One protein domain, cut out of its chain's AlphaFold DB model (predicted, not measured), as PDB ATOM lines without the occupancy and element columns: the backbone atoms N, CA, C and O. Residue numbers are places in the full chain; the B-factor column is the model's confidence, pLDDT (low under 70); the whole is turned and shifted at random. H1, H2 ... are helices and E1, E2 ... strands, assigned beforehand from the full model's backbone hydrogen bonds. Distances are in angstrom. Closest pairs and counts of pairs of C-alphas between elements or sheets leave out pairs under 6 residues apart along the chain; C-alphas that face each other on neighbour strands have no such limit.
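AT A GLANCE: This is residues 2 to 143 of the 144 residues of an uncharacterized protein of Rosistilla oblonga (UniProt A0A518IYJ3). Four helices, H1, H3, H4 and H5, pack side by side in an up-and-down bundle, each running against the one before it; H6 sticks out beyond one end, and the loop of residues 40 to 53 lies toward the other. H2 makes a corner with H1, and the short strands E1 and E2 meet only at a point, with E2 beside H4. The printed part has 142 residues, in the order H1 H2 E1 H3 H4 E2 H5 H6, mostly helix. It is loose, with a radius of gyration of the C-alphas of 18.0 A, and flat, spanning 69 by 37 by 19 A.

HOW THE PARTS SIT: H1, residues 2 to 16, touches H3, residues 54 to 76, at a shallow tilt of 28 degrees, opposite ways; their closest C-alphas, of His 8 and Ala 63, are 4.7 A apart. H1 touches H2, residues 20 to 26, only at the corner, about perpendicular at 73 degrees; the closest C-alphas, of Leu 14 and Ile 21, are 6.6 A apart. H3 and H4, residues 80 to 102, form a helical hairpin at 21 degrees, closest at the C-alphas of Ser 75 and Gly 83, 4.3 A. H5, residues 117 to 128, touches H1, closest at the C-alphas of Ala 9 and Leu 121, 5.6 A. H4 touches H5 with residues 82 to 89 alone, closest at the C-alphas of Thr 82 and Ala 127, 6.3 A. H1 and H4 are apart. E1, residues 37 to 39, and E2, residues 113 to 115, have C-alphas 38 and 113 facing each other at 5.6 A. H6, residues 132 to 142, touches no helix. Every O i to N i+4 pair is within hydrogen-bond range in H1, H3, H4, H5 and H6; H2 has 1 of 3, and 2 of 4 O i to N i+3 pairs.

IN THESE COORDINATES: H1 begins at C-alpha 2, (-57.782, 9.331, 2.366), and is 20.6 A long; H3 is 33.4 A, H4 32.6 A and H5 16.9 A. H6 ends at C-alpha 142, (-71.749, 13.647, -18.616).

THE WHOLE: The C-alphas farthest apart, of Gly 45 and Ser 143, are 71.0 A apart. The printed part has no cut, and the link E1 to H3 is long. Mean pLDDT of the printed part is 80.1; residues 35 to 51 and 106 to 115 are among those under 70.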
ATOM      1  N   ARG A   2     -58.961   8.871   3.140       91.38
ATOM      2  CA  ARG A   2     -57.782   9.331   2.366       91.38
ATOM      3  C   ARG A   2     -56.708  10.011   3.226       91.38
ATOM      4  O   ARG A   2     -55.566   9.588   3.189       91.38
ATOM      5  N   ILE A   3     -57.099  10.981   4.059       94.06
ATOM      6  CA  ILE A   3     -56.179  11.677   4.982       94.06
ATOM      7  C   ILE A   3     -55.495  10.686   5.940       94.06
ATOM      8  O   ILE A   3     -54.283  10.702   6.089       94.06
ATOM      9  N   VAL A   4     -56.266   9.769   6.529       94.31
ATOM     10  CA  VAL A   4     -55.764   8.739   7.459       94.31
ATOM     11  C   VAL A   4     -54.744   7.815   6.782       94.31
ATOM     12  O   VAL A   4     -53.689   7.544   7.344       94.31
ATOM     13  N   LEU A   5     -55.034   7.364   5.558       93.12
ATOM     14  CA  LEU A   5     -54.123   6.524   4.779       93.12
ATOM     15  C   LEU A   5     -52.884   7.292   4.296       93.12
ATOM     16  O   LEU A   5     -51.820   6.692   4.188       93.12
ATOM     17  N   ALA A   6     -52.997   8.601   4.052       94.25
ATOM     18  CA  ALA A   6     -51.854   9.454   3.740       94.25
ATOM     19  C   ALA A   6     -50.927   9.624   4.953       94.25
ATOM     20  O   ALA A   6     -49.716   9.494   4.807       94.25
ATOM     21  N   ILE A   7     -51.485   9.825   6.155       95.31
ATOM     22  CA  ILE A   7     -50.715   9.852   7.410       95.31
ATOM     23  C   ILE A   7     -50.017   8.507   7.629       95.31
ATOM     24  O   ILE A   7     -48.813   8.471   7.858       95.31
ATOM     25  N   HIS A   8     -50.748   7.395   7.491       95.25
ATOM     26  CA  HIS A   8     -50.174   6.049   7.545       95.25
ATOM     27  C   HIS A   8     -48.998   5.890   6.566       95.25
ATOM     28  O   HIS A   8     -47.915   5.480   6.976       95.25
ATOM     29  N   ALA A   9     -49.186   6.254   5.294       93.88
ATOM     30  CA  ALA A   9     -48.155   6.143   4.267       93.88
ATOM     31  C   ALA A   9     -46.922   7.008   4.575       93.88
ATOM     32  O   ALA A   9     -45.797   6.529   4.450       93.88
ATOM     33  N   ALA A  10     -47.121   8.248   5.030       94.25
ATOM     34  CA  ALA A  10     -46.032   9.141   5.415       94.25
ATOM     35  C   ALA A  10     -45.218   8.567   6.583       94.25
ATOM     36  O   ALA A  10     -43.992   8.542   6.524       94.25
ATOM     37  N   LEU A  11     -45.884   8.039   7.613       94.56
ATOM     38  CA  LEU A  11     -45.215   7.432   8.763       94.56
ATOM     39  C   LEU A  11     -44.466   6.146   8.385       94.56
ATOM     40  O   LEU A  11     -43.327   5.969   8.812       94.56
ATOM     41  N   ILE A  12     -45.050   5.281   7.544       91.69
ATOM     42  CA  ILE A  12     -44.354   4.102   6.998       91.69
ATOM     43  C   ILE A  12     -43.107   4.525   6.216       91.69
ATOM     44  O   ILE A  12     -42.056   3.900   6.352       91.69
ATOM     45  N   LEU A  13     -43.188   5.586   5.412       91.75
ATOM     46  CA  LEU A  13     -42.059   6.076   4.622       91.75
ATOM     47  C   LEU A  13     -40.941   6.638   5.513       91.75
ATOM     48  O   LEU A  13     -39.771   6.309   5.321       91.75
ATOM     49  N   LEU A  14     -41.296   7.425   6.532       91.75
ATOM     50  CA  LEU A  14     -40.339   7.942   7.512       91.75
ATOM     51  C   LEU A  14     -39.660   6.806   8.281       91.75
ATOM     52  O   LEU A  14     -38.434   6.759   8.358       91.75
ATOM     53  N   ALA A  15     -40.437   5.856   8.799       89.38
ATOM     54  CA  ALA A  15     -39.905   4.746   9.580       89.38
ATOM     55  C   ALA A  15     -39.055   3.787   8.729       89.38
ATOM     56  O   ALA A  15     -37.974   3.378   9.152       89.38
ATOM     57  N   SER A  16     -39.484   3.477   7.501       87.88
ATOM     58  CA  SER A  16     -38.737   2.591   6.589       87.88
ATOM     59  C   SER A  16     -37.437   3.183   6.077       87.88
ATOM     60  O   SER A  16     -36.535   2.431   5.708       87.88
ATOM     61  N   THR A  17     -37.304   4.505   6.134       88.06
ATOM     62  CA  THR A  17     -36.052   5.193   5.830       88.06
ATOM     63  C   THR A  17     -35.251   5.574   7.071       88.06
ATOM     64  O   THR A  17     -34.240   6.257   6.950       88.06
ATOM     65  N   ALA A  18     -35.680   5.170   8.273       86.69
ATOM     66  CA  ALA A  18     -35.095   5.624   9.538       86.69
ATOM     67  C   ALA A  18     -34.927   7.159   9.594       86.69
ATOM     68  O   ALA A  18     -33.917   7.671  10.071       86.69
ATOM     69  N   PHE A  19     -35.910   7.892   9.059       87.38
ATOM     70  CA  PHE A  19     -35.923   9.350   8.895       87.38
ATOM     71  C   PHE A  19     -34.846   9.920   7.956       87.38
ATOM     72  O   PHE A  19     -34.772  11.137   7.780       87.38
ATOM     73  N   THR A  20     -34.053   9.084   7.280       86.94
ATOM     74  CA  THR A  20     -33.053   9.557   6.308       86.94
ATOM     75  C   THR A  20     -33.684  10.267   5.117       86.94
ATOM     76  O   THR A  20     -33.054  11.144   4.544       86.94
ATOM     77  N   ILE A  21     -34.953  10.003   4.790       85.56
ATOM     78  CA  ILE A  21     -35.646  10.728   3.714       85.56
ATOM     79  C   ILE A  21     -35.758  12.240   3.965       85.56
ATOM     80  O   ILE A  21     -35.760  13.012   3.012       85.56
ATOM     81  N   ILE A  22     -35.811  12.667   5.232       85.62
ATOM     82  CA  ILE A  22     -35.849  14.090   5.600       85.62
ATOM     83  C   ILE A  22     -34.471  14.636   5.986       85.62
ATOM     84  O   ILE A  22     -34.233  15.829   5.825       85.62
ATOM     85  N   THR A  23     -33.555  13.795   6.476       83.62
ATOM     86  CA  THR A  23     -32.226  14.244   6.928       83.62
ATOM     87  C   THR A  23     -31.141  14.156   5.853       83.62
ATOM     88  O   THR A  23     -30.179  14.920   5.909       83.62
ATOM     89  N   ALA A  24     -31.285  13.292   4.843       81.50
ATOM     90  CA  ALA A  24     -30.311  13.153   3.758       81.50
ATOM     91  C   ALA A  24     -30.160  14.419   2.895       81.50
ATOM     92  O   ALA A  24     -29.024  14.806   2.624       81.50
ATOM     93  N   PRO A  25     -31.242  15.140   2.527       80.62
ATOM     94  CA  PRO A  25     -31.116  16.416   1.816       80.62
ATOM     95  C   PRO A  25     -30.393  17.504   2.623       80.62
ATOM     96  O   PRO A  25     -29.886  18.458   2.043       80.62
ATOM     97  N   LEU A  26     -30.332  17.363   3.951       83.69
ATOM     98  CA  LEU A  26     -29.650  18.294   4.857       83.69
ATOM     99  C   LEU A  26     -28.154  17.969   5.025       83.69
ATOM    100  O   LEU A  26     -27.491  18.560   5.872       83.69
ATOM    101  N   GLY A  27     -27.619  17.017   4.250       72.44
ATOM    102  CA  GLY A  27     -26.213  16.605   4.302       72.44
ATOM    103  C   GLY A  27     -25.860  15.700   5.485       72.44
ATOM    104  O   GLY A  27     -24.685  15.432   5.710       72.44
ATOM    105  N   GLY A  28     -26.855  15.233   6.247       63.84
ATOM    106  CA  GLY A  28     -26.630  14.510   7.499       63.84
ATOM    107  C   GLY A  28     -26.329  13.019   7.349       63.84
ATOM    108  O   GLY A  28     -25.642  12.483   8.206       63.84
ATOM    109  N   ASN A  29     -26.846  12.344   6.312       70.44
ATOM    110  CA  ASN A  29     -26.693  10.897   6.078       70.44
ATOM    111  C   ASN A  29     -27.039  10.517   4.624       70.44
ATOM    112  O   ASN A  29     -27.762  11.244   3.947       70.44
ATOM    113  N   SER A  30     -26.594   9.350   4.146       78.56
ATOM    114  CA  SER A  30     -27.085   8.777   2.881       78.56
ATOM    115  C   SER A  30     -28.519   8.259   3.026       78.56
ATOM    116  O   SER A  30     -28.863   7.674   4.055       78.56
ATOM    117  N   LEU A  31     -29.342   8.411   1.982       78.00
ATOM    118  CA  LEU A  31     -30.682   7.827   1.949       78.00
ATOM    119  C   LEU A  31     -30.581   6.300   2.043       78.00
ATOM    120  O   LEU A  31     -30.009   5.653   1.167       78.00
ATOM    121  N   HIS A  32     -31.173   5.731   3.086       77.00
ATOM    122  CA  HIS A  32     -31.266   4.291   3.271       77.00
ATOM    123  C   HIS A  32     -32.736   3.897   3.349       77.00
ATOM    124  O   HIS A  32     -33.500   4.519   4.081       77.00
ATOM    125  N   TRP A  33     -33.136   2.853   2.622       76.56
ATOM    126  CA  TRP A  33     -34.502   2.340   2.655       76.56
ATOM    127  C   TRP A  33     -34.501   0.855   3.011       76.56
ATOM    128  O   TRP A  33     -33.987   0.015   2.277       76.56
ATOM    129  N   SER A  34     -35.110   0.519   4.147       71.56
ATOM    130  CA  SER A  34     -35.401  -0.860   4.522       71.56
ATOM    131  C   SER A  34     -36.656  -1.343   3.781       71.56
ATOM    132  O   SER A  34     -37.779  -0.986   4.139       71.56
ATOM    133  N   PHE A  35     -36.462  -2.123   2.713       59.00
ATOM    134  CA  PHE A  35     -37.548  -2.639   1.863       59.00
ATOM    135  C   PHE A  35     -38.249  -3.868   2.448       59.00
ATOM    136  O   PHE A  35     -39.454  -4.046   2.270       59.00
ATOM    137  N   TYR A  36     -37.484  -4.721   3.120       54.62
ATOM    138  CA  TYR A  36     -37.946  -5.948   3.745       54.62
ATOM    139  C   TYR A  36     -36.951  -6.306   4.842       54.62
ATOM    140  O   TYR A  36     -35.756  -6.425   4.581       54.62
ATOM    141  N   SER A  37     -37.437  -6.446   6.070       56.66
ATOM    142  CA  SER A  37     -36.634  -6.938   7.183       56.66
ATOM    143  C   SER A  37     -37.357  -8.139   7.753       56.66
ATOM    144  O   SER A  37     -38.442  -8.009   8.319       56.66
ATOM    145  N   TYR A  38     -36.778  -9.309   7.510       48.72
ATOM    146  CA  TYR A  38     -37.163 -10.554   8.146       48.72
ATOM    147  C   TYR A  38     -35.991 -10.979   9.021       48.72
ATOM    148  O   TYR A  38     -34.994 -11.505   8.529       48.72
ATOM    149  N   SER A  39     -36.083 -10.696  10.317       51.59
ATOM    150  CA  SER A  39     -35.099 -11.144  11.298       51.59
ATOM    151  C   SER A  39     -35.723 -12.225  12.164       51.59
ATOM    152  O   SER A  39     -36.518 -11.932  13.051       51.59
ATOM    153  N   PHE A  40     -35.356 -13.478  11.903       48.19
ATOM    154  CA  PHE A  40     -35.613 -14.607  12.793       48.19
ATOM    155  C   PHE A  40     -34.277 -15.003  13.428       48.19
ATOM    156  O   PHE A  40     -33.552 -15.845  12.903       48.19
ATOM    157  N   ARG A  41     -33.889 -14.361  14.536       50.19
ATOM    158  CA  ARG A  41     -32.791 -14.883  15.364       50.19
ATOM    159  C   ARG A  41     -33.369 -15.934  16.306       50.19
ATOM    160  O   ARG A  41     -33.731 -15.638  17.436       50.19
ATOM    161  N   SER A  42     -33.479 -17.167  15.823       47.09
ATOM    162  CA  SER A  42     -33.728 -18.341  16.661       47.09
ATOM    163  C   SER A  42     -32.402 -18.956  17.095       47.09
ATOM    164  O   SER A  42     -31.871 -19.848  16.438       47.09
ATOM    165  N   GLY A  43     -31.861 -18.478  18.207       41.25
ATOM    166  CA  GLY A  43     -30.785 -19.158  18.916       41.25
ATOM    167  C   GLY A  43     -31.145 -19.214  20.389       41.25
ATOM    168  O   GLY A  43     -31.239 -18.169  21.030       41.25
ATOM    169  N   PHE A  44     -31.372 -20.412  20.936       41.72
ATOM    170  CA  PHE A  44     -31.379 -20.591  22.391       41.72
ATOM    171  C   PHE A  44     -30.025 -20.082  22.918       41.72
ATOM    172  O   PHE A  44     -28.987 -20.613  22.534       41.72
ATOM    173  N   GLY A  45     -30.030 -19.029  23.742       49.25
ATOM    174  CA  GLY A  45     -28.821 -18.503  24.388       49.25
ATOM    175  C   GLY A  45     -28.107 -17.332  23.698       49.25
ATOM    176  O   GLY A  45     -27.105 -16.873  24.237       49.25
ATOM    177  N   THR A  46     -28.596 -16.795  22.572       51.84
ATOM    178  CA  THR A  46     -28.047 -15.544  22.002       51.84
ATOM    179  C   THR A  46     -29.006 -14.365  22.198       51.84
ATOM    180  O   THR A  46     -30.164 -14.469  21.781       51.84
ATOM    181  N   PRO A  47     -28.571 -13.237  22.791       56.78
ATOM    182  CA  PRO A  47     -29.404 -12.044  22.905       56.78
ATOM    183  C   PRO A  47     -29.731 -11.465  21.518       56.78
ATOM    184  O   PRO A  47     -28.891 -11.432  20.609       56.78
ATOM    185  N   HIS A  48     -30.985 -11.041  21.342       57.34
ATOM    186  CA  HIS A  48     -31.409 -10.291  20.160       57.34
ATOM    187  C   HIS A  48     -30.828  -8.879  20.233       57.34
ATOM    188  O   HIS A  48     -30.833  -8.268  21.295       57.34
ATOM    189  N   VAL A  49     -30.335  -8.366  19.107       60.72
ATOM    190  CA  VAL A  49     -29.890  -6.972  18.996       60.72
ATOM    191  C   VAL A  49     -30.951  -6.256  18.177       60.72
ATOM    192  O   VAL A  49     -31.157  -6.603  17.013       60.72
ATOM    193  N   ALA A  50     -31.648  -5.304  18.797       57.81
ATOM    194  CA  ALA A  50     -32.665  -4.519  18.114       57.81
ATOM    195  C   ALA A  50     -32.025  -3.763  16.939       57.81
ATOM    196  O   ALA A  50     -31.099  -2.973  17.123       57.81
ATOM    197  N   ASN A  51     -32.514  -4.010  15.723       64.81
ATOM    198  CA  ASN A  51     -31.995  -3.365  14.509       64.81
ATOM    199  C   ASN A  51     -32.621  -1.979  14.273       64.81
ATOM    200  O   ASN A  51     -32.228  -1.261  13.353       64.81
ATOM    201  N   TYR A  52     -33.615  -1.615  15.082       72.19
ATOM    202  CA  TYR A  52     -34.364  -0.374  14.972       72.19
ATOM    203  C   TYR A  52     -34.170   0.476  16.221       72.19
ATOM    204  O   TYR A  52     -34.246  -0.019  17.342       72.19
ATOM    205  N   SER A  53     -33.984   1.783  16.030       81.44
ATOM    206  CA  SER A  53     -34.063   2.719  17.148       81.44
ATOM    207  C   SER A  53     -35.494   2.775  17.691       81.44
ATOM    208  O   SER A  53     -36.467   2.599  16.948       81.44
ATOM    209  N   THR A  54     -35.643   3.086  18.980       84.31
ATOM    210  CA  THR A  54     -36.949   3.208  19.648       84.31
ATOM    211  C   THR A  54     -37.886   4.161  18.903       84.31
ATOM    212  O   THR A  54     -39.070   3.874  18.743       84.31
ATOM    213  N   ALA A  55     -37.353   5.267  18.373       87.50
ATOM    214  CA  ALA A  55     -38.121   6.227  17.583       87.50
ATOM    215  C   ALA A  55     -38.693   5.610  16.294       87.50
ATOM    216  O   ALA A  55     -39.854   5.846  15.956       87.50
ATOM    217  N   VAL A  56     -37.910   4.787  15.585       88.75
ATOM    218  CA  VAL A  56     -38.371   4.094  14.373       88.75
ATOM    219  C   VAL A  56     -39.452   3.072  14.717       88.75
ATOM    220  O   VAL A  56     -40.492   3.047  14.057       88.75
ATOM    221  N   ALA A  57     -39.263   2.289  15.784       87.81
ATOM    222  CA  ALA A  57     -40.250   1.308  16.228       87.81
ATOM    223  C   ALA A  57     -41.590   1.956  16.628       87.81
ATOM    224  O   ALA A  57     -42.649   1.524  16.171       87.81
ATOM    225  N   LEU A  58     -41.554   3.045  17.405       91.44
ATOM    226  CA  LEU A  58     -42.752   3.811  17.774       91.44
ATOM    227  C   LEU A  58     -43.456   4.407  16.551       91.44
ATOM    228  O   LEU A  58     -44.683   4.379  16.463       91.44
ATOM    229  N   THR A  59     -42.692   4.902  15.580       93.94
ATOM    230  CA  THR A  59     -43.257   5.461  14.345       93.94
ATOM    231  C   THR A  59     -43.985   4.395  13.537       93.94
ATOM    232  O   THR A  59     -45.088   4.650  13.056       93.94
ATOM    233  N   TYR A  60     -43.432   3.181  13.450       91.69
ATOM    234  CA  TYR A  60     -44.128   2.045  12.851       91.69
ATOM    235  C   TYR A  60     -45.409   1.677  13.602       91.69
ATOM    236  O   TYR A  60     -46.442   1.494  12.961       91.69
ATOM    237  N   LEU A  61     -45.391   1.626  14.938       93.50
ATOM    238  CA  LEU A  61     -46.593   1.344  15.734       93.50
ATOM    239  C   LEU A  61     -47.708   2.353  15.456       93.50
ATOM    240  O   LEU A  61     -48.836   1.961  15.149       93.50
ATOM    241  N   ILE A  62     -47.386   3.647  15.488       95.94
ATOM    242  CA  ILE A  62     -48.341   4.713  15.168       95.94
ATOM    243  C   ILE A  62     -48.831   4.554  13.725       95.94
ATOM    244  O   ILE A  62     -50.038   4.606  13.475       95.94
ATOM    245  N   ALA A  63     -47.925   4.291  12.777       95.50
ATOM    246  CA  ALA A  63     -48.287   4.051  11.388       95.50
ATOM    247  C   ALA A  63     -49.311   2.916  11.268       95.50
ATOM    248  O   ALA A  63     -50.320   3.088  10.587       95.50
ATOM    249  N   PHE A  64     -49.112   1.784  11.944       95.00
ATOM    250  CA  PHE A  64     -50.030   0.647  11.888       95.00
ATOM    251  C   PHE A  64     -51.382   0.913  12.550       95.00
ATOM    252  O   PHE A  64     -52.395   0.439  12.036       95.00
ATOM    253  N   VAL A  65     -51.440   1.732  13.603       96.50
ATOM    254  CA  VAL A  65     -52.716   2.196  14.175       96.50
ATOM    255  C   VAL A  65     -53.502   3.009  13.142       96.50
ATOM    256  O   VAL A  65     -54.662   2.696  12.856       96.50
ATOM    257  N   PHE A  66     -52.871   4.004  12.507       97.12
ATOM    258  CA  PHE A  66     -53.515   4.778  11.437       97.12
ATOM    259  C   PHE A  66     -53.878   3.900  10.230       97.12
ATOM    260  O   PHE A  66     -54.949   4.080   9.646       97.12
ATOM    261  N   GLY A  67     -53.037   2.923   9.887       94.88
ATOM    262  CA  GLY A  67     -53.300   1.928   8.847       94.88
ATOM    263  C   GLY A  67     -54.574   1.139   9.134       94.88
ATOM    264  O   GLY A  67     -55.494   1.141   8.316       94.88
ATOM    265  N   GLY A  68     -54.689   0.555  10.329       95.69
ATOM    266  CA  GLY A  68     -55.869  -0.197  10.761       95.69
ATOM    267  C   GLY A  68     -57.156   0.629  10.693       95.69
ATOM    268  O   GLY A  68     -58.156   0.174  10.126       95.69
ATOM    269  N   ILE A  69     -57.126   1.876  11.172       97.00
ATOM    270  CA  ILE A  69     -58.269   2.803  11.081       97.00
ATOM    271  C   ILE A  69     -58.600   3.101   9.610       97.00
ATOM    272  O   ILE A  69     -59.751   2.971   9.181       97.00
ATOM    273  N   GLY A  70     -57.598   3.474   8.812       95.50
ATOM    274  CA  GLY A  70     -57.755   3.852   7.409       95.50
ATOM    275  C   GLY A  70     -58.318   2.723   6.548       95.50
ATOM    276  O   GLY A  70     -59.265   2.943   5.787       95.50
ATOM    277  N   PHE A  71     -57.796   1.509   6.706       96.06
ATOM    278  CA  PHE A  71     -58.239   0.327   5.972       96.06
ATOM    279  C   PHE A  71     -59.598  -0.200   6.453       96.06
ATOM    280  O   PHE A  71     -60.393  -0.649   5.626       96.06
ATOM    281  N   THR A  72     -59.944  -0.035   7.735       96.38
ATOM    282  CA  THR A  72     -61.311  -0.286   8.232       96.38
ATOM    283  C   THR A  72     -62.321   0.641   7.563       96.38
ATOM    284  O   THR A  72     -63.355   0.187   7.066       96.38
ATOM    285  N   MET A  73     -62.012   1.940   7.462       95.19
ATOM    286  CA  MET A  73     -62.856   2.883   6.718       95.19
ATOM    287  C   MET A  73     -62.954   2.517   5.230       95.19
ATOM    288  O   MET A  73     -64.019   2.686   4.638       95.19
ATOM    289  N   ALA A  74     -61.867   2.031   4.622       92.38
ATOM    290  CA  ALA A  74     -61.857   1.595   3.225       92.38
ATOM    291  C   ALA A  74     -62.752   0.371   2.999       92.38
ATOM    292  O   ALA A  74     -63.555   0.369   2.063       92.38
ATOM    293  N   SER A  75     -62.681  -0.622   3.891       93.06
ATOM    294  CA  SER A  75     -63.533  -1.815   3.855       93.06
ATOM    295  C   SER A  75     -65.020  -1.438   3.912       93.06
ATOM    296  O   SER A  75     -65.792  -1.828   3.035       93.06
ATOM    297  N   ARG A  76     -65.399  -0.548   4.844       91.31
ATOM    298  CA  ARG A  76     -66.779  -0.040   4.990       91.31
ATOM    299  C   ARG A  76     -67.290   0.757   3.784       91.31
ATOM    300  O   ARG A  76     -68.493   0.874   3.604       91.31
ATOM    301  N   ARG A  77     -66.399   1.305   2.950       87.94
ATOM    302  CA  ARG A  77     -66.737   2.052   1.720       87.94
ATOM    303  C   ARG A  77     -66.752   1.171   0.462       87.94
ATOM    304  O   ARG A  77     -66.622   1.676  -0.650       87.94
ATOM    305  N   GLY A  78     -66.857  -0.149   0.621       84.19
ATOM    306  CA  GLY A  78     -66.944  -1.094  -0.494       84.19
ATOM    307  C   GLY A  78     -65.593  -1.536  -1.063       84.19
ATOM    308  O   GLY A  78     -65.557  -2.225  -2.077       84.19
ATOM    309  N   ARG A  79     -64.462  -1.195  -0.428       86.25
ATOM    310  CA  ARG A  79     -63.134  -1.735  -0.789       86.25
ATOM    311  C   ARG A  79     -62.764  -2.909   0.098       86.25
ATOM    312  O   ARG A  79     -61.713  -2.902   0.730       86.25
ATOM    313  N   ILE A  80     -63.639  -3.907   0.162       88.88
ATOM    314  CA  ILE A  80     -63.535  -4.997   1.140       88.88
ATOM    315  C   ILE A  80     -62.190  -5.721   1.018       88.88
ATOM    316  O   ILE A  80     -61.486  -5.850   2.010       88.88
ATOM    317  N   ARG A  81     -61.770  -6.118  -0.193       91.75
ATOM    318  CA  ARG A  81     -60.509  -6.862  -0.392       91.75
ATOM    319  C   ARG A  81     -59.277  -6.068   0.057       91.75
ATOM    320  O   ARG A  81     -58.504  -6.549   0.876       91.75
ATOM    321  N   THR A  82     -59.123  -4.839  -0.440       90.56
ATOM    322  CA  THR A  82     -57.993  -3.961  -0.087       90.56
ATOM    323  C   THR A  82     -58.022  -3.570   1.390       90.56
ATOM    324  O   THR A  82     -56.983  -3.560   2.041       90.56
ATOM    325  N   GLY A  83     -59.208  -3.276   1.927       92.50
ATOM    326  CA  GLY A  83     -59.402  -2.944   3.333       92.50
ATOM    327  C   GLY A  83     -59.047  -4.109   4.251       92.50
ATOM    328  O   GLY A  83     -58.256  -3.934   5.166       92.50
ATOM    329  N   MET A  84     -59.548  -5.315   3.983       94.81
ATOM    330  CA  MET A  84     -59.241  -6.499   4.792       94.81
ATOM    331  C   MET A  84     -57.755  -6.853   4.752       94.81
ATOM    332  O   MET A  84     -57.162  -7.076   5.805       94.81
ATOM    333  N   LEU A  85     -57.132  -6.841   3.569       94.50
ATOM    334  CA  LEU A  85     -55.701  -7.115   3.450       94.50
ATOM    335  C   LEU A  85     -54.864  -6.073   4.207       94.50
ATOM    336  O   LEU A  85     -53.953  -6.434   4.946       94.50
ATOM    337  N   GLY A  86     -55.213  -4.791   4.079       93.19
ATOM    338  CA  GLY A  86     -54.542  -3.714   4.803       93.19
ATOM    339  C   GLY A  86     -54.727  -3.791   6.323       93.19
ATOM    340  O   GLY A  86     -53.784  -3.509   7.058       93.19
ATOM    341  N   ILE A  87     -55.896  -4.224   6.812       95.00
ATOM    342  CA  ILE A  87     -56.131  -4.481   8.245       95.00
ATOM    343  C   ILE A  87     -55.231  -5.616   8.733       95.00
ATOM    344  O   ILE A  87     -54.523  -5.432   9.718       95.00
ATOM    345  N   ILE A  88     -55.217  -6.757   8.035       94.31
ATOM    346  CA  ILE A  88     -54.407  -7.927   8.410       94.31
ATOM    347  C   ILE A  88     -52.929  -7.544   8.498       94.31
ATOM    348  O   ILE A  88     -52.286  -7.798   9.514       94.31
ATOM    349  N   LEU A  89     -52.401  -6.875   7.472       92.69
ATOM    350  CA  LEU A  89     -51.006  -6.444   7.465       92.69
ATOM    351  C   LEU A  89     -50.712  -5.380   8.532       92.69
ATOM    352  O   LEU A  89     -49.630  -5.396   9.111       92.69
ATOM    353  N   SER A  90     -51.671  -4.497   8.839       93.62
ATOM    354  CA  SER A  90     -51.519  -3.532   9.935       93.62
ATOM    355  C   SER A  90     -51.438  -4.226  11.294       93.62
ATOM    356  O   SER A  90     -50.612  -3.847  12.115       93.62
ATOM    357  N   VAL A  91     -52.249  -5.262  11.526       93.50
ATOM    358  CA  VAL A  91     -52.217  -6.048  12.770       93.50
ATOM    359  C   VAL A  91     -50.909  -6.824  12.894       93.50
ATOM    360  O   VAL A  91     -50.271  -6.753  13.941       93.50
ATOM    361  N   ILE A  92     -50.478  -7.512  11.831       90.69
ATOM    362  CA  ILE A  92     -49.201  -8.245  11.817       90.69
ATOM    363  C   ILE A  92     -48.045  -7.288  12.122       90.69
ATOM    364  O   ILE A  92     -47.262  -7.542  13.034       90.69
ATOM    365  N   GLY A  93     -47.985  -6.155  11.419       88.75
ATOM    366  CA  GLY A  93     -46.956  -5.143  11.632       88.75
ATOM    367  C   GLY A  93     -46.978  -4.552  13.043       88.75
ATOM    368  O   GLY A  93     -45.927  -4.409  13.665       88.75
ATOM    369  N   PHE A  94     -48.164  -4.261  13.583       91.62
ATOM    370  CA  PHE A  94     -48.313  -3.747  14.945       91.62
ATOM    371  C   PHE A  94     -47.790  -4.740  15.988       91.62
ATOM    372  O   PHE A  94     -47.016  -4.356  16.864       91.62
ATOM    373  N   VAL A  95     -48.159  -6.020  15.877       89.44
ATOM    374  CA  VAL A  95     -47.678  -7.068  16.791       89.44
ATOM    375  C   VAL A  95     -46.164  -7.228  16.669       89.44
ATOM    376  O   VAL A  95     -45.478  -7.207  17.689       89.44
ATOM    377  N   SER A  96     -45.630  -7.293  15.447       85.31
ATOM    378  CA  SER A  96     -44.186  -7.378  15.198       85.31
ATOM    379  C   SER A  96     -43.405  -6.246  15.864       85.31
ATOM    380  O   SER A  96     -42.428  -6.504  16.559       85.31
ATOM    381  N   PHE A  97     -43.844  -4.995  15.706       85.88
ATOM    382  CA  PHE A  97     -43.150  -3.854  16.309       85.88
ATOM    383  C   PHE A  97     -43.423  -3.686  17.804       85.88
ATOM    384  O   PHE A  97     -42.617  -3.066  18.490       85.88
ATOM    385  N   THR A  98     -44.508  -4.258  18.330       87.94
ATOM    386  CA  THR A  98     -44.738  -4.322  19.781       87.94
ATOM    387  C   THR A  98     -43.743  -5.279  20.431       87.94
ATOM    388  O   THR A  98     -43.160  -4.942  21.456       87.94
ATOM    389  N   VAL A  99     -43.503  -6.438  19.805       81.56
ATOM    390  CA  VAL A  99     -42.456  -7.379  20.229       81.56
ATOM    391  C   VAL A  99     -41.073  -6.746  20.074       81.56
ATOM    392  O   VAL A  99     -40.262  -6.829  20.987       81.56
ATOM    393  N   GLU A 100     -40.814  -6.047  18.962       79.38
ATOM    394  CA  GLU A 100     -39.539  -5.340  18.787       79.38
ATOM    395  C   GLU A 100     -39.326  -4.275  19.876       79.38
ATOM    396  O   GLU A 100     -38.243  -4.174  20.445       79.38
ATOM    397  N   LEU A 101     -40.370  -3.517  20.227       82.06
ATOM    398  CA  LEU A 101     -40.308  -2.515  21.288       82.06
ATOM    399  C   LEU A 101     -40.132  -3.145  22.674       82.06
ATOM    400  O   LEU A 101     -39.466  -2.553  23.521       82.06
ATOM    401  N   SER A 102     -40.686  -4.335  22.927       81.12
ATOM    402  CA  SER A 102     -40.521  -4.987  24.226       81.12
ATOM    403  C   SER A 102     -39.067  -5.380  24.499       81.12
ATOM    404  O   SER A 102     -38.682  -5.389  25.663       81.12
ATOM    405  N   HIS A 103     -38.227  -5.561  23.468       74.31
ATOM    406  CA  HIS A 103     -36.777  -5.755  23.645       74.31
ATOM    407  C   HIS A 103     -36.061  -4.549  24.261       74.31
ATOM    408  O   HIS A 103     -34.971  -4.702  24.795       74.31
ATOM    409  N   VAL A 104     -36.652  -3.351  24.211       71.38
ATOM    410  CA  VAL A 104     -36.100  -2.171  24.897       71.38
ATOM    411  C   VAL A 104     -36.254  -2.295  26.417       71.38
ATOM    412  O   VAL A 104     -35.476  -1.710  27.164       71.38
ATOM    413  N   PHE A 105     -37.258  -3.043  26.879       73.62
ATOM    414  CA  PHE A 105     -37.625  -3.136  28.293       73.62
ATOM    415  C   PHE A 105     -37.293  -4.491  28.918       73.62
ATOM    416  O   PHE A 105     -37.106  -4.569  30.130       73.62
ATOM    417  N   VAL A 106     -37.259  -5.557  28.119       69.12
ATOM    418  CA  VAL A 106     -37.039  -6.925  28.579       69.12
ATOM    419  C   VAL A 106     -36.146  -7.657  27.581       69.12
ATOM    420  O   VAL A 106     -36.476  -7.791  26.403       69.12
ATOM    421  N   ASP A 107     -35.028  -8.188  28.067       62.94
ATOM    422  CA  ASP A 107     -34.161  -9.052  27.274       62.94
ATOM    423  C   ASP A 107     -34.837 -10.410  27.059       62.94
ATOM    424  O   ASP A 107     -34.917 -11.254  27.949       62.94
ATOM    425  N   HIS A 108     -35.328 -10.643  25.848       64.19
ATOM    426  CA  HIS A 108     -35.832 -11.947  25.426       64.19
ATOM    427  C   HIS A 108     -35.289 -12.336  24.047       64.19
ATOM    428  O   HIS A 108     -34.930 -11.495  23.227       64.19
ATOM    429  N   HIS A 109     -35.199 -13.641  23.788       58.03
ATOM    430  CA  HIS A 109     -34.446 -14.215  22.659       58.03
ATOM    431  C   HIS A 109     -35.217 -14.297  21.333       58.03
ATOM    432  O   HIS A 109     -34.795 -15.008  20.425       58.03
ATOM    433  N   ARG A 110     -36.382 -13.653  21.219       56.41
ATOM    434  CA  ARG A 110     -37.263 -13.795  20.052       56.41
ATOM    435  C   ARG A 110     -37.652 -12.435  19.501       56.41
ATOM    436  O   ARG A 110     -38.473 -11.769  20.112       56.41
ATOM    437  N   SER A 111     -37.136 -12.104  18.323       56.78
ATOM    438  CA  SER A 111     -37.689 -11.044  17.481       56.78
ATOM    439  C   SER A 111     -38.379 -11.679  16.283       56.78
ATOM    440  O   SER A 111     -37.859 -12.623  15.677       56.78
ATOM    441  N   TRP A 112     -39.585 -11.199  15.981       59.44
ATOM    442  CA  TRP A 112     -40.331 -11.582  14.791       59.44
ATOM    443  C   TRP A 112     -40.830 -10.325  14.091       59.44
ATOM    444  O   TRP A 112     -41.916  -9.815  14.372       59.44
ATOM    445  N   ILE A 113     -40.016  -9.821  13.167       63.00
ATOM    446  CA  ILE A 113     -40.378  -8.677  12.334       63.00
ATOM    447  C   ILE A 113     -40.759  -9.208  10.962       63.00
ATOM    448  O   ILE A 113     -39.939  -9.790  10.255       63.00
ATOM    449  N   VAL A 114     -42.023  -9.019  10.596       64.75
ATOM    450  CA  VAL A 114     -42.492  -9.194   9.225       64.75
ATOM    451  C   VAL A 114     -43.093  -7.869   8.809       64.75
ATOM    452  O   VAL A 114     -44.222  -7.542   9.170       64.75
ATOM    453  N   ILE A 115     -42.328  -7.086   8.053       67.94
ATOM    454  CA  ILE A 115     -42.831  -5.844   7.480       67.94
ATOM    455  C   ILE A 115     -42.508  -5.751   5.994       67.94
ATOM    456  O   ILE A 115     -41.380  -5.978   5.562       67.94
ATOM    457  N   ALA A 116     -43.524  -5.376   5.219       79.00
ATOM    458  CA  ALA A 116     -43.409  -5.031   3.808       79.00
ATOM    459  C   ALA A 116     -43.917  -3.590   3.601       79.00
ATOM    460  O   ALA A 116     -45.071  -3.397   3.203       79.00
ATOM    461  N   PRO A 117     -43.086  -2.562   3.883       80.12
ATOM    462  CA  PRO A 117     -43.463  -1.152   3.754       80.12
ATOM    463  C   PRO A 117     -44.012  -0.824   2.364       80.12
ATOM    464  O   PRO A 117     -45.028  -0.146   2.236       80.12
ATOM    465  N   VAL A 118     -43.395  -1.386   1.319       84.19
ATOM    466  CA  VAL A 118     -43.819  -1.205  -0.077       84.19
ATOM    467  C   VAL A 118     -45.235  -1.736  -0.307       84.19
ATOM    468  O   VAL A 118     -46.059  -1.045  -0.902       84.19
ATOM    469  N   ALA A 119     -45.557  -2.927   0.207       86.56
ATOM    470  CA  ALA A 119     -46.895  -3.499   0.069       86.56
ATOM    471  C   ALA A 119     -47.954  -2.624   0.762       86.56
ATOM    472  O   ALA A 119     -49.022  -2.383   0.200       86.56
ATOM    473  N   MET A 120     -47.637  -2.088   1.944       89.44
ATOM    474  CA  MET A 120     -48.526  -1.183   2.681       89.44
ATOM    475  C   MET A 120     -48.760   0.134   1.936       89.44
ATOM    476  O   MET A 120     -49.904   0.577   1.820       89.44
ATOM    477  N   LEU A 121     -47.705   0.724   1.364       89.19
ATOM    478  CA  LEU A 121     -47.802   1.930   0.537       89.19
ATOM    479  C   LEU A 121     -48.674   1.693  -0.702       89.19
ATOM    480  O   LEU A 121     -49.585   2.474  -0.979       89.19
ATOM    481  N   VAL A 122     -48.458   0.580  -1.409       91.56
ATOM    482  CA  VAL A 122     -49.263   0.198  -2.577       91.56
ATOM    483  C   VAL A 122     -50.734   0.016  -2.195       91.56
ATOM    484  O   VAL A 122     -51.618   0.538  -2.876       91.56
ATOM    485  N   LEU A 123     -51.027  -0.655  -1.079       91.75
ATOM    486  CA  LEU A 123     -52.403  -0.828  -0.611       91.75
ATOM    487  C   LEU A 123     -53.062   0.496  -0.222       91.75
ATOM    488  O   LEU A 123     -54.237   0.700  -0.539       91.75
ATOM    489  N   ALA A 124     -52.329   1.410   0.417       91.06
ATOM    490  CA  ALA A 124     -52.828   2.739   0.755       91.06
ATOM    491  C   ALA A 124     -53.187   3.547  -0.506       91.06
ATOM    492  O   ALA A 124     -54.245   4.185  -0.546       91.06
ATOM    493  N   LEU A 125     -52.367   3.460  -1.560       91.75
ATOM    494  CA  LEU A 125     -52.638   4.084  -2.859       91.75
ATOM    495  C   LEU A 125     -53.878   3.480  -3.529       91.75
ATOM    496  O   LEU A 125     -54.809   4.210  -3.877       91.75
ATOM    497  N   ILE A 126     -53.949   2.149  -3.636       90.50
ATOM    498  CA  ILE A 126     -55.092   1.438  -4.234       90.50
ATOM    499  C   ILE A 126     -56.388   1.752  -3.477       90.50
ATOM    500  O   ILE A 126     -57.442   1.956  -4.083       90.50
ATOM    501  N   ALA A 127     -56.334   1.848  -2.148       89.00
ATOM    502  CA  ALA A 127     -57.482   2.221  -1.332       89.00
ATOM    503  C   ALA A 127     -57.963   3.663  -1.593       89.00
ATOM    504  O   ALA A 127     -59.129   3.962  -1.337       89.00
ATOM    505  N   CYS A 128     -57.121   4.546  -2.136       88.75
ATOM    506  CA  CYS A 128     -57.464   5.941  -2.421       88.75
ATOM    507  C   CYS A 128     -57.986   6.200  -3.848       88.75
ATOM    508  O   CYS A 128     -58.753   7.158  -4.019       88.75
ATOM    509  N   LEU A 129     -57.617   5.364  -4.833       86.88
ATOM    510  CA  LEU A 129     -58.034   5.479  -6.247       86.88
ATOM    511  C   LEU A 129     -59.558   5.532  -6.395       86.88
ATOM    512  O   LEU A 129     -60.218   4.847  -5.639       86.88
ATOM    513  N   PRO A 130     -60.177   6.256  -7.335       77.81
ATOM    514  CA  PRO A 130     -61.634   6.218  -7.511       77.81
ATOM    515  C   PRO A 130     -62.161   4.790  -7.765       77.81
ATOM    516  O   PRO A 130     -61.484   3.969  -8.377       77.81
ATOM    517  N   GLN A 131     -63.353   4.460  -7.250       72.94
ATOM    518  CA  GLN A 131     -64.002   3.179  -7.571       72.94
ATOM    519  C   GLN A 131     -64.450   3.201  -9.035       72.94
ATOM    520  O   GLN A 131     -64.984   4.206  -9.498       72.94
ATOM    521  N   ARG A 132     -64.266   2.084  -9.745       68.50
ATOM    522  CA  ARG A 132     -64.631   1.951 -11.165       68.50
ATOM    523  C   ARG A 132     -66.104   2.301 -11.416       68.50
ATOM    524  O   ARG A 132     -66.416   2.960 -12.398       68.50
ATOM    525  N   ASP A 133     -66.975   1.965 -10.468       61.75
ATOM    526  CA  ASP A 133     -68.408   2.266 -10.536       61.75
ATOM    527  C   ASP A 133     -68.721   3.761 -10.399       61.75
ATOM    528  O   ASP A 133     -69.711   4.227 -10.951       61.75
ATOM    529  N   ALA A 134     -67.883   4.526  -9.691       61.88
ATOM    530  CA  ALA A 134     -68.015   5.981  -9.622       61.88
ATOM    531  C   ALA A 134     -67.615   6.622 -10.959       61.88
ATOM    532  O   ALA A 134     -68.355   7.442 -11.483       61.88
ATOM    533  N   ILE A 135     -66.521   6.147 -11.566       63.72
ATOM    534  CA  ILE A 135     -66.064   6.608 -12.887       63.72
ATOM    535  C   ILE A 135     -67.143   6.351 -13.949       63.72
ATOM    536  O   ILE A 135     -67.457   7.230 -14.743       63.72
ATOM    537  N   LEU A 136     -67.747   5.159 -13.949       66.25
ATOM    538  CA  LEU A 136     -68.805   4.813 -14.903       66.25
ATOM    539  C   LEU A 136     -70.094   5.622 -14.689       66.25
ATOM    540  O   LEU A 136     -70.777   5.931 -15.663       66.25
ATOM    541  N   ARG A 137     -70.431   5.985 -13.442       67.19
ATOM    542  CA  ARG A 137     -71.563   6.884 -13.153       67.19
ATOM    543  C   ARG A 137     -71.304   8.299 -13.656       67.19
ATOM    544  O   ARG A 137     -72.189   8.860 -14.289       67.19
ATOM    545  N   ASP A 138     -70.109   8.834 -13.426       69.56
ATOM    546  CA  ASP A 138     -69.743  10.187 -13.859       69.56
ATOM    547  C   ASP A 138     -69.730  10.297 -15.392       69.56
ATOM    548  O   ASP A 138     -70.275  11.245 -15.949       69.56
ATOM    549  N   VAL A 139     -69.207   9.281 -16.090       71.38
ATOM    550  CA  VAL A 139     -69.257   9.210 -17.564       71.38
ATOM    551  C   VAL A 139     -70.698   9.164 -18.074       71.38
ATOM    552  O   VAL A 139     -71.026   9.853 -19.034       71.38
ATOM    553  N   LYS A 140     -71.575   8.390 -17.422       67.19
ATOM    554  CA  LYS A 140     -72.990   8.293 -17.806       67.19
ATOM    555  C   LYS A 140     -73.775   9.581 -17.524       67.19
ATOM    556  O   LYS A 140     -74.734   9.867 -18.230       67.19
ATOM    557  N   ALA A 141     -73.387  10.343 -16.502       68.38
ATOM    558  CA  ALA A 141     -73.983  11.638 -16.185       68.38
ATOM    559  C   ALA A 141     -73.523  12.752 -17.140       68.38
ATOM    560  O   ALA A 141     -74.297  13.656 -17.417       68.38
ATOM    561  N   ALA A 142     -72.294  12.677 -17.660       72.19
ATOM    562  CA  ALA A 142     -71.749  13.647 -18.616       72.19
ATOM    563  C   ALA A 142     -72.226  13.438 -20.069       72.19
ATOM    564  O   ALA A 142     -71.963  14.277 -20.925       72.19
ATOM    565  N   SER A 143     -72.882  12.311 -20.363       70.31
ATOM    566  CA  SER A 143     -73.423  11.982 -21.690       70.31
ATOM    567  C   SER A 143     -74.899  12.366 -21.886       70.31
ATOM    568  O   SER A 143     -75.503  11.927 -22.863       70.31
TER     569      SER A 143